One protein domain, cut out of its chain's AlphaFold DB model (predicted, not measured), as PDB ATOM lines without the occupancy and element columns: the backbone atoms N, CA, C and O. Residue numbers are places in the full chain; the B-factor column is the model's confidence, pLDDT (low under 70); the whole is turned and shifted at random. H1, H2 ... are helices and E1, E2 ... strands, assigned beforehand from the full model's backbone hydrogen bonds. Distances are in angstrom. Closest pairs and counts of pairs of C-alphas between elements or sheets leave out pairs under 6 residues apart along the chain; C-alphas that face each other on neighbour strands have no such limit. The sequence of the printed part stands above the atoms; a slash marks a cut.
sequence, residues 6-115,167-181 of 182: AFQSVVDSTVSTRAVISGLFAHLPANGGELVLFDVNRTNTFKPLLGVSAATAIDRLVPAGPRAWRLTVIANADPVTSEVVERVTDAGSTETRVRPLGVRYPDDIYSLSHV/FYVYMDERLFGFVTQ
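Overview. This is residues 6 to 115 and 167 to 181 of the 182 residues of an uncharacterized protein of Alphaproteobacteria bacterium HGW-Alphaproteobacteria-10 (UniProt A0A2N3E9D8). A twisted wall of five strands has its longest helix, H4, running along the strands over one face, 8.8 A over the sheet. Three short helices, H1, H2 and H3, lie away from H4; H1 only grazes the sheet at E1 and E2, and H2 is off the sheet. The printed part has 125 residues, with four named helices and five named strands in the order E1 H1 E2 H2 H3 E3 E4 E5 H4; the sheet, ordered E1 E2 E3 E4 E5, is mixed. The class is mixed, helices and strands, with 60 residues, under half, in named elements. The whole is compact, with a radius of gyration of the C-alphas of 14.2 A and spans of 41 by 29 by 28 A.

Along the chain. E1, residues 6 to 9, begins at C-alpha 6 at (20.271, 28.056, -19.374). H1 is residues 17 to 23, and E2, residues 34 to 38, is 13.2 A long. H2 is residues 52 to 55 and H3 residues 57 to 61. E3, residues 70 to 76, is 19.6 A long; E4, residues 83 to 89, is 20.0 A. E5, residues 96 to 104, is 21.0 A long, ends at C-alpha 104 at (12.477, 46.305, -28.892) and bends by 61 degrees at residue 101. H4, residues 168 to 179, is 16.4 A long and ends at C-alpha 179 at (11.089, 26.930, -11.080).

Arrangement. E1 and E2 are parallel at 20 degrees, with N 8 and O 36 within hydrogen-bond range at 2.9 A. E2 and E3 are parallel at 14 degrees, with N 37 and O 72 at 2.8 A. E1, H1, E2 and E2, H2, H3, E3 are strand-helix-strand units, parallel neighbour strands joined through helices, with right-handed crossovers. E3, E4 and E5 form a meander, each strand the antiparallel neighbour of the one before; E3 and E4 are a hairpin, with N 73 and O 87 at 2.8 A, and E4 and E5 another, with N 88 and O 97 at 2.8 A. H4 is on the sheet and lies over E2, with 4 of its 12 C-alphas falling on E2, and only just not over E1 and E3, with 2 on each; it runs along the strands, at 4 degrees to E2 on the local plane. H1 and H3 only just touch, with 3 pairs of C-alphas within 8 A, the closest those of Arg 18 and Leu 61, 5.7 A apart. H2 and H3 meet only through their link. H4 is apart from H1, H2 and H3. In H1, H3 and H4 every O i to N i+4 pair is within hydrogen-bond range; H2 is too short for such a pair, and its one O i to N i+3 pair is not within range.

Size, cuts and confidence. The C-alphas of Pro 48 and Thr 180, the two farthest apart, are 41.5 A from each other. Residues 116 to 166 are cut out, and C-alphas 115 and 167 are 13.4 A apart across the cut, which lies in the link from E5 to H4. Of the links that are printed whole, E2 to H2 is long, with 13 residues, and H2 to H3 is tight. The mean pLDDT of the printed part is 90.5; residues 13, 14 and 115 are under 70.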
ATOM      1  N   ALA A   6      19.089  27.230 -19.168       94.44
ATOM      2  CA  ALA A   6      20.271  28.056 -19.374       94.44
ATOM      3  C   ALA A   6      19.962  29.229 -20.298       94.44
ATOM      4  O   ALA A   6      19.265  29.077 -21.299       94.44
ATOM      5  N   PHE A   7      20.550  30.377 -19.985       94.19
ATOM      6  CA  PHE A   7      20.484  31.594 -20.783       94.19
ATOM      7  C   PHE A   7      21.884  31.908 -21.290       94.19
ATOM      8  O   PHE A   7      22.831  31.892 -20.505       94.19
ATOM      9  N   GLN A   8      22.038  32.150 -22.588       92.88
ATOM     10  CA  GLN A   8      23.333  32.439 -23.204       92.88
ATOM     11  C   GLN A   8      23.182  33.499 -24.290       92.88
ATOM     12  O   GLN A   8      22.189  33.509 -25.016       92.88
ATOM     13  N   SER A   9      24.187  34.358 -24.458       92.00
ATOM     14  CA  SER A   9      24.331  35.079 -25.722       92.00
ATOM     15  C   SER A   9      24.959  34.161 -26.772       92.00
ATOM     16  O   SER A   9      25.742  33.262 -26.457       92.00
ATOM     17  N   VAL A  10      24.617  34.368 -28.041       89.44
ATOM     18  CA  VAL A  10      25.244  33.639 -29.156       89.44
ATOM     19  C   VAL A  10      26.657  34.134 -29.456       89.44
ATOM     20  O   VAL A  10      27.439  33.420 -30.086       89.44
ATOM     21  N   VAL A  11      26.982  35.349 -29.007       85.19
ATOM     22  CA  VAL A  11      28.327  35.914 -29.043       85.19
ATOM     23  C   VAL A  11      28.755  36.150 -27.610       85.19
ATOM     24  O   VAL A  11      28.179  36.970 -26.906       85.19
ATOM     25  N   ASP A  12      29.779  35.430 -27.185       75.00
ATOM     26  CA  ASP A  12      30.342  35.600 -25.862       75.00
ATOM     27  C   ASP A  12      31.847  35.328 -25.889       75.00
ATOM     28  O   ASP A  12      32.300  34.382 -26.536       75.00
ATOM     29  N   SER A  13      32.626  36.185 -25.230       67.44
ATOM     30  CA  SER A  13      34.085  36.084 -25.197       67.44
ATOM     31  C   SER A  13      34.628  35.232 -24.049       67.44
ATOM     32  O   SER A  13      35.792  34.844 -24.107       67.44
ATOM     33  N   THR A  14      33.835  34.924 -23.018       64.25
ATOM     34  CA  THR A  14      34.315  34.179 -21.837       64.25
ATOM     35  C   THR A  14      33.555  32.874 -21.605       64.25
ATOM     36  O   THR A  14      34.101  31.965 -20.981       64.25
ATOM     37  N   VAL A  15      32.328  32.744 -22.121       73.69
ATOM     38  CA  VAL A  15      31.542  31.512 -22.025       73.69
ATOM     39  C   VAL A  15      31.385  30.893 -23.405       73.69
ATOM     40  O   VAL A  15      30.904  31.509 -24.349       73.69
ATOM     41  N   SER A  16      31.771  29.626 -23.537       83.69
ATOM     42  CA  SER A  16      31.564  28.898 -24.785       83.69
ATOM     43  C   SER A  16      30.138  28.350 -24.848       83.69
ATOM     44  O   SER A  16      29.860  27.271 -24.323       83.69
ATOM     45  N   THR A  17      29.243  29.038 -25.564       82.56
ATOM     46  CA  THR A  17      27.883  28.542 -25.864       82.56
ATOM     47  C   THR A  17      27.925  27.153 -26.505       82.56
ATOM     48  O   THR A  17      27.089  26.296 -26.227       82.56
ATOM     49  N   ARG A  18      28.965  26.877 -27.302       86.06
ATOM     50  CA  ARG A  18      29.221  25.545 -27.856       86.06
ATOM     51  C   ARG A  18      29.448  24.504 -26.761       86.06
ATOM     52  O   ARG A  18      28.867  23.432 -26.855       86.06
ATOM     53  N   ALA A  19      30.252  24.807 -25.742       87.25
ATOM     54  CA  ALA A  19      30.496  23.890 -24.629       87.25
ATOM     55  C   ALA A  19      29.233  23.654 -23.789       87.25
ATOM     56  O   ALA A  19      28.995  22.525 -23.372       87.25
ATOM     57  N   VAL A  20      28.385  24.671 -23.602       89.12
ATOM     58  CA  VAL A  20      27.066  24.500 -22.964       89.12
ATOM     59  C   VAL A  20      26.204  23.527 -23.774       89.12
ATOM     60  O   VAL A  20      25.612  22.603 -23.223       89.12
ATOM     61  N   ILE A  21      26.181  23.666 -25.099       90.62
ATOM     62  CA  ILE A  21      25.400  22.777 -25.964       90.62
ATOM     63  C   ILE A  21      25.978  21.356 -25.973       90.62
ATOM     64  O   ILE A  21      25.271  20.405 -25.649       90.62
ATOM     65  N   SER A  22      27.252  21.188 -26.335       90.50
ATOM     66  CA  SER A  22      27.849  19.864 -26.545       90.50
ATOM     67  C   SER A  22      28.259  19.156 -25.258       90.50
ATOM     68  O   SER A  22      28.299  17.937 -25.240       90.50
ATOM     69  N   GLY A  23      28.610  19.903 -24.211       90.62
ATOM     70  CA  GLY A  23      29.107  19.370 -22.941       90.62
ATOM     71  C   GLY A  23      28.046  19.249 -21.849       90.62
ATOM     72  O   GLY A  23      28.258  18.504 -20.897       90.62
ATOM     73  N   LEU A  24      26.903  19.932 -21.981       92.31
ATOM     74  CA  LEU A  24      25.783  19.814 -21.044       92.31
ATOM     75  C   LEU A  24      24.515  19.334 -21.751       92.31
ATOM     76  O   LEU A  24      24.092  18.203 -21.528       92.31
ATOM     77  N   PHE A  25      23.924  20.146 -22.632       93.62
ATOM     78  CA  PHE A  25      22.604  19.852 -23.210       93.62
ATOM     79  C   PHE A  25      22.563  18.589 -24.080       93.62
ATOM     80  O   PHE A  25      21.545  17.901 -24.105       93.62
ATOM     81  N   ALA A  26      23.659  18.235 -24.753       90.94
ATOM     82  CA  ALA A  26      23.773  16.981 -25.500       90.94
ATOM     83  C   ALA A  26      23.733  15.725 -24.607       90.94
ATOM     84  O   ALA A  26      23.465  14.633 -25.101       90.94
ATOM     85  N   HIS A  27      23.991  15.878 -23.308       92.44
ATOM     86  CA  HIS A  27      24.029  14.787 -22.335       92.44
ATOM     87  C   HIS A  27      22.832  14.791 -21.376       92.44
ATOM     88  O   HIS A  27      22.708  13.882 -20.553       92.44
ATOM     89  N   LEU A  28      21.947  15.789 -21.465       90.81
ATOM     90  CA  LEU A  28      20.743  15.829 -20.642       90.81
ATOM     91  C   LEU A  28      19.715  14.795 -21.132       90.81
ATOM     92  O   LEU A  28      19.516  14.648 -22.341       90.81
ATOM     93  N   PRO A  29      19.025  14.093 -20.214       91.12
ATOM     94  CA  PRO A  29      17.871  13.283 -20.587       91.12
ATOM     95  C   PRO A  29      16.732  14.179 -21.095       91.12
ATOM     96  O   PRO A  29      16.701  15.375 -20.815       91.12
ATOM     97  N   ALA A  30      15.755  13.592 -21.790       91.19
ATOM     98  CA  ALA A  30      14.532  14.286 -22.199       91.19
ATOM     99  C   ALA A  30      13.619  14.557 -20.985       91.19
ATOM    100  O   ALA A  30      12.610  13.888 -20.784       91.19
ATOM    101  N   ASN A  31      14.025  15.500 -20.134       90.44
ATOM    102  CA  ASN A  31      13.403  15.797 -18.844       90.44
ATOM    103  C   ASN A  31      12.811  17.211 -18.756       90.44
ATOM    104  O   ASN A  31      12.475  17.648 -17.663       90.44
ATOM    105  N   GLY A  32      12.708  17.926 -19.881       91.81
ATOM    106  CA  GLY A  32      12.180  19.294 -19.920       91.81
ATOM    107  C   GLY A  32      13.238  20.398 -19.846       91.81
ATOM    108  O   GLY A  32      12.884  21.556 -19.650       91.81
ATOM    109  N   GLY A  33      14.526  20.077 -20.020       95.56
ATOM    110  CA  GLY A  33      15.574  21.096 -20.112       95.56
ATOM    111  C   GLY A  33      15.353  22.093 -21.259       95.56
ATOM    112  O   GLY A  33      14.815  21.744 -22.315       95.56
ATOM    113  N   GLU A  34      15.805  23.330 -21.064       96.44
ATOM    114  CA  GLU A  34      15.649  24.427 -22.016       96.44
ATOM    115  C   GLU A  34      16.919  25.269 -22.150       96.44
ATOM    116  O   GLU A  34      17.517  25.697 -21.164       96.44
ATOM    117  N   LEU A  35      17.296  25.564 -23.392       96.44
ATOM    118  CA  LEU A  35      18.338  26.532 -23.708       96.44
ATOM    119  C   LEU A  35      17.710  27.758 -24.369       96.44
ATOM    120  O   LEU A  35      17.115  27.661 -25.444       96.44
ATOM    121  N   VAL A  36      17.890  28.910 -23.732       96.62
ATOM    122  CA  VAL A  36      17.496  30.223 -24.236       96.62
ATOM    123  C   VAL A  36      18.730  30.936 -24.785       96.62
ATOM    124  O   VAL A  36      19.702  31.165 -24.063       96.62
ATOM    125  N   LEU A  37      18.693  31.291 -26.067       95.94
ATOM    126  CA  LEU A  37      19.761  32.006 -26.759       95.94
ATOM    127  C   LEU A  37      19.322  33.426 -27.115       95.94
ATOM    128  O   LEU A  37      18.301  33.610 -27.772       95.94
ATOM    129  N   PHE A  38      20.124  34.417 -26.745       95.25
ATOM    130  CA  PHE A  38      19.975  35.798 -27.199       95.25
ATOM    131  C   PHE A  38      20.852  36.026 -28.428       95.25
ATOM    132  O   PHE A  38      22.083  35.977 -28.337       95.25
ATOM    133  N   ASP A  39      20.213  36.247 -29.575       94.38
ATOM    134  CA  ASP A  39      20.889  36.548 -30.835       94.38
ATOM    135  C   ASP A  39      21.459  37.977 -30.832       94.38
ATOM    136  O   ASP A  39      21.175  38.815 -29.965       94.38
ATOM    137  N   VAL A  40      22.290  38.255 -31.827       93.44
ATOM    138  CA  VAL A  40      22.776  39.607 -32.106       93.44
ATOM    139  C   VAL A  40      21.666  40.478 -32.691       93.44
ATOM    140  O   VAL A  40      20.721  39.975 -33.297       93.44
ATOM    141  N   ASN A  41      21.794  41.795 -32.540       92.25
ATOM    142  CA  ASN A  41      20.913  42.753 -33.189       92.25
ATOM    143  C   ASN A  41      21.178  42.739 -34.700       92.25
ATOM    144  O   ASN A  41      22.246  43.134 -35.172       92.25
ATOM    145  N   ARG A  42      20.203  42.256 -35.468       89.00
ATOM    146  CA  ARG A  42      20.276  42.102 -36.929       89.00
ATOM    147  C   ARG A  42      19.577  43.223 -37.688       89.00
ATOM    148  O   ARG A  42      19.353  43.076 -38.893       89.00
ATOM    149  N   THR A  43      19.244  44.325 -37.015       88.12
ATOM    150  CA  THR A  43      18.757  45.530 -37.692       88.12
ATOM    151  C   THR A  43      19.755  45.988 -38.754       88.12
ATOM    152  O   THR A  43      20.968  45.775 -38.644       88.12
ATOM    153  N   ASN A  44      19.252  46.631 -39.806       83.06
ATOM    154  CA  ASN A  44      20.071  47.113 -40.921       83.06
ATOM    155  C   ASN A  44      21.198  48.068 -40.490       83.06
ATOM    156  O   ASN A  44      22.183  48.191 -41.216       83.06
ATOM    157  N   THR A  45      21.088  48.693 -39.315       81.12
ATOM    158  CA  THR A  45      22.132  49.523 -38.703       81.12
ATOM    159  C   THR A  45      23.379  48.709 -38.343       81.12
ATOM    160  O   THR A  45      24.487  49.086 -38.715       81.12
ATOM    161  N   PHE A  46      23.217  47.570 -37.659       82.06
ATOM    162  CA  PHE A  46      24.345  46.762 -37.178       82.06
ATOM    163  C   PHE A  46      24.735  45.631 -38.118       82.06
ATOM    164  O   PHE A  46      25.896  45.231 -38.140       82.06
ATOM    165  N   LYS A  47      23.797  45.122 -38.922       80.81
ATOM    166  CA  LYS A  47      24.017  43.972 -39.805       80.81
ATOM    167  C   LYS A  47      25.297  44.060 -40.662       80.81
ATOM    168  O   LYS A  47      25.978  43.039 -40.748       80.81
ATOM    169  N   PRO A  48      25.678  45.212 -41.257       85.38
ATOM    170  CA  PRO A  48      26.925  45.334 -42.022       85.38
ATOM    171  C   PRO A  48      28.201  45.316 -41.164       85.38
ATOM    172  O   PRO A  48      29.278  45.043 -41.684       85.38
ATOM    173  N   LEU A  49      28.086  45.630 -39.872       87.31
ATOM    174  CA  LEU A  49      29.195  45.700 -38.916       87.31
ATOM    175  C   LEU A  49      29.450  44.357 -38.216       87.31
ATOM    176  O   LEU A  49      30.507  44.158 -37.618       87.31
ATOM    177  N   LEU A  50      28.494  43.424 -38.280       87.25
ATOM    178  CA  LEU A  50      28.627  42.103 -37.676       87.25
ATOM    179  C   LEU A  50      29.672  41.266 -38.420       87.25
ATOM    180  O   LEU A  50      29.549  40.986 -39.613       87.25
ATOM    181  N   GLY A  51      30.665  40.768 -37.683       88.50
ATOM    182  CA  GLY A  51      31.573  39.751 -38.203       88.50
ATOM    183  C   GLY A  51      30.822  38.481 -38.622       88.50
ATOM    184  O   GLY A  51      29.786  38.129 -38.053       88.50
ATOM    185  N   VAL A  52      31.379  37.735 -39.581       87.81
ATOM    186  CA  VAL A  52      30.801  36.466 -40.080       87.81
ATOM    187  C   VAL A  52      30.541  35.471 -38.942       87.81
ATOM    188  O   VAL A  52      29.577  34.700 -38.979       87.81
ATOM    189  N   SER A  53      31.379  35.501 -37.901       86.44
ATOM    190  CA  SER A  53      31.175  34.725 -36.682       86.44
ATOM    191  C   SER A  53      29.847  35.087 -36.000       86.44
ATOM    192  O   SER A  53      28.984  34.226 -35.870       86.44
ATOM    193  N   ALA A  54      29.624  36.345 -35.645       87.88
ATOM    194  CA  ALA A  54      28.373  36.795 -35.039       87.88
ATOM    195  C   ALA A  54      27.155  36.531 -35.947       87.88
ATOM    196  O   ALA A  54      26.152  35.966 -35.514       87.88
ATOM    197  N   ALA A  55      27.270  36.850 -37.240       87.44
ATOM    198  CA  ALA A  55      26.159  36.773 -38.186       87.44
ATOM    199  C   ALA A  55      25.612  35.349 -38.403       87.44
ATOM    200  O   ALA A  55      24.430  35.193 -38.695       87.44
ATOM    201  N   THR A  56      26.426  34.307 -38.238       89.00
ATOM    202  CA  THR A  56      26.007  32.901 -38.434       89.00
ATOM    203  C   THR A  56      26.093  32.085 -37.140       89.00
ATOM    204  O   THR A  56      26.189  30.860 -37.166       89.00
ATOM    205  N   ALA A  57      26.092  32.756 -35.981       90.56
ATOM    206  CA  ALA A  57      26.304  32.114 -34.688       90.56
ATOM    207  C   ALA A  57      25.258  31.029 -34.378       90.56
ATOM    208  O   ALA A  57      25.652  29.907 -34.067       90.56
ATOM    209  N   ILE A  58      23.960  31.321 -34.529       91.44
ATOM    210  CA  ILE A  58      22.875  30.352 -34.282       91.44
ATOM    211  C   ILE A  58      23.054  29.087 -35.128       91.44
ATOM    212  O   ILE A  58      23.137  27.999 -34.562       91.44
ATOM    213  N   ASP A  59      23.200  29.231 -36.448       90.75
ATOM    214  CA  ASP A  59      23.292  28.095 -37.381       90.75
ATOM    215  C   ASP A  59      24.498  27.191 -37.102       90.75
ATOM    216  O   ASP A  59      24.456  25.987 -37.346       90.75
ATOM    217  N   ARG A  60      25.593  27.758 -36.582       90.25
ATOM    218  CA  ARG A  60      26.799  26.988 -36.243       90.25
ATOM    219  C   ARG A  60      26.771  26.382 -34.845       90.25
ATOM    220  O   ARG A  60      27.442  25.377 -34.618       90.25
ATOM    221  N   LEU A  61      26.099  27.028 -33.894       89.69
ATOM    222  CA  LEU A  61      26.061  26.594 -32.497       89.69
ATOM    223  C   LEU A  61      24.985  25.536 -32.266       89.69
ATOM    224  O   LEU A  61      25.212  24.584 -31.521       89.69
ATOM    225  N   VAL A  62      23.819  25.708 -32.884       92.00
ATOM    226  CA  VAL A  62      22.636  24.896 -32.612       92.00
ATOM    227  C   VAL A  62      22.605  23.679 -33.542       92.00
ATOM    228  O   VAL A  62      22.490  23.845 -34.756       92.00
ATOM    229  N   PRO A  63      22.647  22.440 -33.015       92.12
ATOM    230  CA  PRO A  63      22.496  21.247 -33.841       92.12
ATOM    231  C   PRO A  63      21.079  21.163 -34.414       92.12
ATOM    232  O   PRO A  63      20.117  21.576 -33.761       92.12
ATOM    233  N   ALA A  64      20.933  20.581 -35.606       91.00
ATOM    234  CA  ALA A  64      19.625  20.326 -36.205       91.00
ATOM    235  C   ALA A  64      18.734  19.482 -35.272       91.00
ATOM    236  O   ALA A  64      19.222  18.680 -34.475       91.00
ATOM    237  N   GLY A  65      17.421  19.707 -35.341       89.94
ATOM    238  CA  GLY A  65      16.454  18.921 -34.575       89.94
ATOM    239  C   GLY A  65      16.258  17.512 -35.156       89.94
ATOM    240  O   GLY A  65      16.696  17.254 -36.278       89.94
ATOM    241  N   PRO A  66      15.553  16.624 -34.437       94.50
ATOM    242  CA  PRO A  66      14.968  16.836 -33.110       94.50
ATOM    243  C   PRO A  66      16.012  16.756 -31.979       94.50
ATOM    244  O   PRO A  66      16.933  15.946 -32.018       94.50
ATOM    245  N   ARG A  67      15.861  17.601 -30.949       95.19
ATOM    246  CA  ARG A  67      16.734  17.652 -29.755       95.19
ATOM    247  C   ARG A  67      15.974  17.163 -28.522       95.19
ATOM    248  O   ARG A  67      14.762  17.322 -28.459       95.19
ATOM    249  N   ALA A  68      16.666  16.623 -27.520       95.12
ATOM    250  CA  ALA A  68      16.043  16.170 -26.264       95.12
ATOM    251  C   ALA A  68      15.590  17.317 -25.333       95.12
ATOM    252  O   ALA A  68      14.982  17.078 -24.294       95.12
ATOM    253  N   TRP A  69      15.890  18.559 -25.703       95.81
ATOM    254  CA  TRP A  69      15.667  19.768 -24.920       95.81
ATOM    255  C   TRP A  69      15.030  20.849 -25.795       95.81
ATOM    256  O   TRP A  69      15.171  20.846 -27.023       95.81
ATOM    257  N   ARG A  70      14.319  21.774 -25.150       96.56
ATOM    258  CA  ARG A  70      13.651  22.902 -25.801       96.56
ATOM    259  C   ARG A  70      14.666  23.987 -26.147       96.56
ATOM    260  O   ARG A  70      15.453  24.394 -25.298       96.56
ATOM    261  N   LEU A  71      14.622  24.484 -27.377       97.50
ATOM    262  CA  LEU A  71      15.398  25.647 -27.795       97.50
ATOM    263  C   LEU A  71      14.476  26.857 -27.891       97.50
ATOM    264  O   LEU A  71      13.461  26.797 -28.586       97.50
ATOM    265  N   THR A  72      14.880  27.961 -27.277       97.75
ATOM    266  CA  THR A  72      14.231  29.259 -27.446       97.75
ATOM    267  C   THR A  72      15.266  30.285 -27.904       97.75
ATOM    268  O   THR A  72      16.318  30.419 -27.290       97.75
ATOM    269  N   VAL A  73      14.998  31.006 -28.992       97.12
ATOM    270  CA  VAL A  73      15.890  32.047 -29.528       97.12
ATOM    271  C   VAL A  73      15.191  33.399 -29.482       97.12
ATOM    272  O   VAL A  73      14.136  33.563 -30.093       97.12
ATOM    273  N   ILE A  74      15.797  34.363 -28.791       97.00
ATOM    274  CA  ILE A  74      15.366  35.761 -28.734       97.00
ATOM    275  C   ILE A  74      16.139  36.548 -29.780       97.00
ATOM    276  O   ILE A  74      17.366  36.608 -29.737       97.00
ATOM    277  N   ALA A  75      15.424  37.115 -30.745       95.31
ATOM    278  CA  ALA A  75      16.029  37.745 -31.911       95.31
ATOM    279  C   ALA A  75      15.088  38.780 -32.533       95.31
ATOM    280  O   ALA A  75      13.885  38.777 -32.266       95.31
ATOM    281  N   ASN A  76      15.620  39.631 -33.412       95.12
ATOM    282  CA  ASN A  76      14.787  40.550 -34.184       95.12
ATOM    283  C   ASN A  76      13.717  39.787 -34.990       95.12
ATOM    284  O   ASN A  76      13.961  38.685 -35.515       95.12
ATOM    285  N   ALA A  77      12.533  40.388 -35.085       94.38
ATOM    286  CA  ALA A  77      11.428  39.925 -35.913       94.38
ATOM    287  C   ALA A  77      11.840  39.924 -37.390       94.38
ATOM    288  O   ALA A  77      11.709  38.909 -38.078       94.38
ATOM    289  N   ASP A  78      12.420  41.039 -37.829       89.75
ATOM    290  CA  ASP A  78      12.877  41.309 -39.185       89.75
ATOM    291  C   ASP A  78      14.067  42.305 -39.148       89.75
ATOM    292  O   ASP A  78      14.403  42.816 -38.080       89.75
ATOM    293  N   PRO A  79      14.778  42.551 -40.265       85.31
ATOM    294  CA  PRO A  79      15.965  43.410 -40.263       85.31
ATOM    295  C   PRO A  79      15.655  44.916 -40.353       85.31
ATOM    296  O   PRO A  79      16.569  45.734 -40.243       85.31
ATOM    297  N   VAL A  80      14.404  45.297 -40.612       86.31
ATOM    298  CA  VAL A  80      13.963  46.692 -40.741       86.31
ATOM    299  C   VAL A  80      13.493  47.226 -39.393       86.31
ATOM    300  O   VAL A  80      13.815  48.360 -39.048       86.31
ATOM    301  N   THR A  81      12.754  46.423 -38.627       86.50
ATOM    302  CA  THR A  81      12.276  46.807 -37.299       86.50
ATOM    303  C   THR A  81      13.228  46.344 -36.195       86.50
ATOM    304  O   THR A  81      13.848  45.282 -36.264       86.50
ATOM    305  N   SER A  82      13.314  47.126 -35.119       91.25
ATOM    306  CA  SER A  82      13.976  46.699 -33.879       91.25
ATOM    307  C   SER A  82      13.063  45.811 -33.017       91.25
ATOM    308  O   SER A  82      13.366  45.586 -31.851       91.25
ATOM    309  N   GLU A  83      11.928  45.322 -33.530       95.25
ATOM    310  CA  GLU A  83      11.000  44.478 -32.767       95.25
ATOM    311  C   GLU A  83      11.590  43.092 -32.512       95.25
ATOM    312  O   GLU A  83      12.322  42.552 -33.341       95.25
ATOM    313  N   VAL A  84      11.274  42.509 -31.356       96.25
ATOM    314  CA  VAL A  84      11.848  41.235 -30.912       96.25
ATOM    315  C   VAL A  84      10.784  40.150 -30.836       96.25
ATOM    316  O   VAL A  84       9.665  40.356 -30.356       96.25
ATOM    317  N   VAL A  85      11.164  38.962 -31.294       97.38
ATOM    318  CA  VAL A  85      10.372  37.737 -31.226       97.38
ATOM    319  C   VAL A  85      11.128  36.670 -30.448       97.38
ATOM    320  O   VAL A  85      12.360  36.623 -30.458       97.38
ATOM    321  N   GLU A  86      10.382  35.761 -29.836       97.50
ATOM    322  CA  GLU A  86      10.905  34.454 -29.466       97.50
ATOM    323  C   GLU A  86      10.604  33.439 -30.572       97.50
ATOM    324  O   GLU A  86       9.504  33.398 -31.133       97.50
ATOM    325  N   ARG A  87      11.592  32.603 -30.887       97.56
ATOM    326  CA  ARG A  87      11.464  31.449 -31.778       97.56
ATOM    327  C   ARG A  87      11.687  30.189 -30.952       97.56
ATOM    328  O   ARG A  87      12.771  30.004 -30.406       97.56
ATOM    329  N   VAL A  88      10.669  29.346 -30.839       97.81
ATOM    330  CA  VAL A  88      10.660  28.176 -29.953       97.81
ATOM    331  C   VAL A  88      10.590  26.896 -30.771       97.81
ATOM    332  O   VAL A  88       9.643  26.709 -31.534       97.81
ATOM    333  N   THR A  89      11.530  25.985 -30.538       97.56
ATOM    334  CA  THR A  89      11.462  24.591 -30.992       97.56
ATOM    335  C   THR A  89      11.397  23.681 -29.769       97.56
ATOM    336  O   THR A  89      12.340  23.642 -28.974       97.56
ATOM    337  N   ASP A  90      10.296  22.948 -29.612       96.94
ATOM    338  CA  ASP A  90      10.124  22.028 -28.484       96.94
ATOM    339  C   ASP A  90      11.060  20.815 -28.581       96.94
ATOM    340  O   ASP A  90      11.497  20.416 -29.666       96.94
ATOM    341  N   ALA A  91      11.339  20.204 -27.428       95.25
ATOM    342  CA  ALA A  91      12.038  18.928 -27.370       95.25
ATOM    343  C   ALA A  91      11.297  17.872 -28.212       95.25
ATOM    344  O   ALA A  91      10.072  17.778 -28.181       95.25
ATOM    345  N   GLY A  92      12.044  17.086 -28.984       95.56
ATOM    346  CA  GLY A  92      11.502  16.080 -29.897       95.56
ATOM    347  C   GLY A  92      10.899  16.638 -31.191       95.56
ATOM    348  O   GLY A  92      10.534  15.848 -32.056       95.56
ATOM    349  N   SER A  93      10.830  17.963 -31.364       95.50
ATOM    350  CA  SER A  93      10.258  18.606 -32.550       95.50
ATOM    351  C   SER A  93      11.326  19.221 -33.460       95.50
ATOM    352  O   SER A  93      12.432  19.570 -33.035       95.50
ATOM    353  N   THR A  94      10.982  19.371 -34.737       95.38
ATOM    354  CA  THR A  94      11.703  20.201 -35.715       95.38
ATOM    355  C   THR A  94      10.931  21.471 -36.077       95.38
ATOM    356  O   THR A  94      11.463  22.338 -36.767       95.38
ATOM    357  N   GLU A  95       9.683  21.598 -35.623       96.31
ATOM    358  CA  GLU A  95       8.834  22.750 -35.907       96.31
ATOM    359  C   GLU A  95       9.171  23.921 -34.988       96.31
ATOM    360  O   GLU A  95       9.316  23.770 -33.774       96.31
ATOM    361  N   THR A  96       9.272  25.110 -35.579       97.00
ATOM    362  CA  THR A  96       9.558  26.342 -34.845       97.00
ATOM    363  C   THR A  96       8.324  27.229 -34.815       97.00
ATOM    364  O   THR A  96       7.789  27.592 -35.860       97.00
ATOM    365  N   ARG A  97       7.897  27.611 -33.611       97.62
ATOM    366  CA  ARG A  97       6.821  28.582 -33.381       97.62
ATOM    367  C   ARG A  97       7.419  29.947 -33.082       97.62
ATOM    368  O   ARG A  97       8.444  30.031 -32.410       97.62
ATOM    369  N   VAL A  98       6.770  31.007 -33.551       97.69
ATOM    370  CA  VAL A  98       7.238  32.386 -33.370       97.69
ATOM    371  C   VAL A  98       6.192  33.182 -32.603       97.69
ATOM    372  O   VAL A  98       5.013  33.134 -32.954       97.69
ATOM    373  N   ARG A  99       6.618  33.921 -31.575       96.75
ATOM    374  CA  ARG A  99       5.757  34.822 -30.797       96.75
ATOM    375  C   ARG A  99       6.430  36.194 -30.637       96.75
ATOM    376  O   ARG A  99       7.579  36.241 -30.201       96.75
ATOM    377  N   PRO A 100       5.747  37.308 -30.956       96.62
ATOM    378  CA  PRO A 100       6.224  38.649 -30.618       96.62
ATOM    379  C   PRO A 100       6.343  38.840 -29.104       96.62
ATOM    380  O   PRO A 100       5.439  38.452 -28.367       96.62
ATOM    381  N   LEU A 101       7.432  39.461 -28.644       94.38
ATOM    382  CA  LEU A 101       7.635  39.748 -27.219       94.38
ATOM    383  C   LEU A 101       7.094  41.116 -26.785       94.38
ATOM    384  O   LEU A 101       7.028  41.387 -25.592       94.38
ATOM    385  N   GLY A 102       6.726  41.991 -27.727       93.69
ATOM    386  CA  GLY A 102       6.265  43.349 -27.407       93.69
ATOM    387  C   GLY A 102       7.372  44.276 -26.891       93.69
ATOM    388  O   GLY A 102       7.080  45.354 -26.380       93.69
ATOM    389  N   VAL A 103       8.636  43.874 -27.040       92.06
ATOM    390  CA  VAL A 103       9.821  44.666 -26.693       92.06
ATOM    391  C   VAL A 103      10.662  44.939 -27.935       92.06
ATOM    392  O   VAL A 103      10.522  44.272 -28.966       92.06
ATOM    393  N   ARG A 104      11.543  45.932 -27.830       92.50
ATOM    394  CA  ARG A 104      12.477  46.305 -28.892       92.50
ATOM    395  C   ARG A 104      13.912  46.033 -28.469       92.50
ATOM    396  O   ARG A 104      14.261  46.205 -27.306       92.50
ATOM    397  N   TYR A 105      14.729  45.621 -29.428       92.56
ATOM    398  CA  TYR A 105      16.174  45.568 -29.289       92.56
ATOM    399  C   TYR A 105      16.691  47.013 -29.295       92.56
ATOM    400  O   TYR A 105      16.389  47.729 -30.249       92.56
ATOM    401  N   PRO A 106      17.429  47.471 -28.273       90.75
ATOM    402  CA  PRO A 106      17.941  48.838 -28.258       90.75
ATOM    403  C   PRO A 106      18.865  49.136 -29.447       90.75
ATOM    404  O   PRO A 106      19.661  48.288 -29.859       90.75
ATOM    405  N   ASP A 107      18.748  50.343 -30.001       86.31
ATOM    406  CA  ASP A 107      19.432  50.747 -31.239       86.31
ATOM    407  C   ASP A 107      20.936  51.020 -31.046       86.31
ATOM    408  O   ASP A 107      21.675  51.157 -32.017       86.31
ATOM    409  N   ASP A 108      21.399  51.080 -29.801       86.38
ATOM    410  CA  ASP A 108      22.791  51.246 -29.381       86.38
ATOM    411  C   ASP A 108      23.450  49.924 -28.938       86.38
ATOM    412  O   ASP A 108      24.638  49.900 -28.611       86.38
ATOM    413  N   ILE A 109      22.716  48.806 -28.983       87.94
ATOM    414  CA  ILE A 109      23.192  47.484 -28.561       87.94
ATOM    415  C   ILE A 109      23.170  46.517 -29.743       87.94
ATOM    416  O   ILE A 109      22.126  46.266 -30.344       87.94
ATOM    417  N   TYR A 110      24.320  45.905 -30.036       88.06
ATOM    418  CA  TYR A 110      24.459  44.940 -31.131       88.06
ATOM    419  C   TYR A 110      24.511  43.472 -30.681       88.06
ATOM    420  O   TYR A 110      24.259  42.577 -31.485       88.06
ATOM    421  N   SER A 111      24.838  43.190 -29.422       89.00
ATOM    422  CA  SER A 111      24.803  41.844 -28.839       89.00
ATOM    423  C   SER A 111      24.774  41.924 -27.318       89.00
ATOM    424  O   SER A 111      25.241  42.906 -26.745       89.00
ATOM    425  N   LEU A 112      24.289  40.871 -26.657       84.19
ATOM    426  CA  LEU A 112      24.464  40.715 -25.211       84.19
ATOM    427  C   LEU A 112      25.844  40.136 -24.866       84.19
ATOM    428  O   LEU A 112      26.572  39.656 -25.728       84.19
ATOM    429  N   SER A 113      26.172  40.164 -23.578       78.25
ATOM    430  CA  SER A 113      27.290  39.445 -22.958       78.25
ATOM    431  C   SER A 113      26.746  38.574 -21.819       78.25
ATOM    432  O   SER A 113      25.746  38.949 -21.210       78.25
ATOM    433  N   HIS A 114      27.403  37.466 -21.460       75.00
ATOM    434  CA  HIS A 114      27.068  36.652 -20.279       75.00
ATOM    435  C   HIS A 114      27.010  37.482 -18.993       75.00
ATOM    436  O   HIS A 114      26.192  37.182 -18.132       75.00
ATOM    437  N   VAL A 115      27.839  38.530 -18.861       69.75
ATOM    438  CA  VAL A 115      27.791  39.433 -17.691       69.75
ATOM    439  C   VAL A 115      26.529  40.278 -17.679       69.75
ATOM    440  O   VAL A 115      26.074  40.629 -16.603       69.75
ATOM    441  N   PHE A 167      16.277  42.390 -22.194       94.62
ATOM    442  CA  PHE A 167      15.279  41.323 -22.130       94.62
ATOM    443  C   PHE A 167      15.178  40.698 -20.731       94.62
ATOM    444  O   PHE A 167      14.716  39.565 -20.599       94.62
ATOM    445  N   TYR A 168      15.609  41.408 -19.684       94.31
ATOM    446  CA  TYR A 168      15.593  40.902 -18.310       94.31
ATOM    447  C   TYR A 168      14.205  40.417 -17.876       94.31
ATOM    448  O   TYR A 168      14.095  39.311 -17.367       94.31
ATOM    449  N   VAL A 169      13.143  41.187 -18.148       93.81
ATOM    450  CA  VAL A 169      11.763  40.809 -17.779       93.81
ATOM    451  C   VAL A 169      11.385  39.451 -18.375       93.81
ATOM    452  O   VAL A 169      10.864  38.592 -17.674       93.81
ATOM    453  N   TYR A 170      11.729  39.214 -19.644       94.62
ATOM    454  CA  TYR A 170      11.511  37.922 -20.291       94.62
ATOM    455  C   TYR A 170      12.276  36.789 -19.595       94.62
ATOM    456  O   TYR A 170      11.728  35.714 -19.354       94.62
ATOM    457  N   MET A 171      13.560  37.019 -19.301       94.50
ATOM    458  CA  MET A 171      14.410  36.035 -18.632       94.50
ATOM    459  C   MET A 171      13.865  35.688 -17.244       94.50
ATOM    460  O   MET A 171      13.797  34.512 -16.899       94.50
ATOM    461  N   ASP A 172      13.460  36.704 -16.484       94.06
ATOM    462  CA  ASP A 172      12.919  36.588 -15.134       94.06
ATOM    463  C   ASP A 172      11.604  35.795 -15.133       94.06
ATOM    464  O   ASP A 172      11.503  34.756 -14.481       94.06
ATOM    465  N   GLU A 173      10.642  36.186 -15.977       93.88
ATOM    466  CA  GLU A 173       9.383  35.454 -16.171       93.88
ATOM    467  C   GLU A 173       9.628  33.992 -16.562       93.88
ATOM    468  O   GLU A 173       8.962  33.078 -16.062       93.88
ATOM    469  N   ARG A 174      10.600  33.748 -17.449       94.25
ATOM    470  CA  ARG A 174      10.927  32.398 -17.903       94.25
ATOM    471  C   ARG A 174      11.564  31.561 -16.800       94.25
ATOM    472  O   ARG A 174      11.211  30.390 -16.661       94.25
ATOM    473  N   LEU A 175      12.472  32.148 -16.024       92.81
ATOM    474  CA  LEU A 175      13.134  31.496 -14.901       92.81
ATOM    475  C   LEU A 175      12.130  31.147 -13.797       92.81
ATOM    476  O   LEU A 175      12.083  29.996 -13.366       92.81
ATOM    477  N   PHE A 176      11.285  32.094 -13.385       91.69
ATOM    478  CA  PHE A 176      10.233  31.837 -12.398       91.69
ATOM    479  C   PHE A 176       9.243  30.783 -12.893       91.69
ATOM    480  O   PHE A 176       8.942  29.827 -12.175       91.69
ATOM    481  N   GLY A 177       8.800  30.895 -14.147       91.31
ATOM    482  CA  GLY A 177       7.945  29.893 -14.774       91.31
ATOM    483  C   GLY A 177       8.569  28.496 -14.751       91.31
ATOM    484  O   GLY A 177       7.871  27.531 -14.474       91.31
ATOM    485  N   PHE A 178       9.880  28.382 -14.977       89.75
ATOM    486  CA  PHE A 178      10.608  27.113 -14.916       89.75
ATOM    487  C   PHE A 178      10.698  26.540 -13.494       89.75
ATOM    488  O   PHE A 178      10.460  25.354 -13.304       89.75
ATOM    489  N   VAL A 179      10.992  27.370 -12.488       87.88
ATOM    490  CA  VAL A 179      11.089  26.930 -11.080       87.88
ATOM    491  C   VAL A 179       9.737  26.468 -10.527       87.88
ATOM    492  O   VAL A 179       9.687  25.584  -9.678       87.88
ATOM    493  N   THR A 180       8.641  27.057 -11.004       84.62
ATOM    494  CA  THR A 180       7.276  26.704 -10.573       84.62
ATOM    495  C   THR A 180       6.659  25.524 -11.329       84.62
ATOM    496  O   THR A 180       5.537  25.129 -11.003       84.62
ATOM    497  N   GLN A 181       7.350  24.952 -12.324       71.81
ATOM    498  CA  GLN A 181       6.875  23.742 -12.998       71.81
ATOM    499  C   GLN A 181       6.945  22.537 -12.041       71.81
ATOM    500  O   GLN A 181       7.964  22.368 -11.369       71.81
TER     501      GLN A 181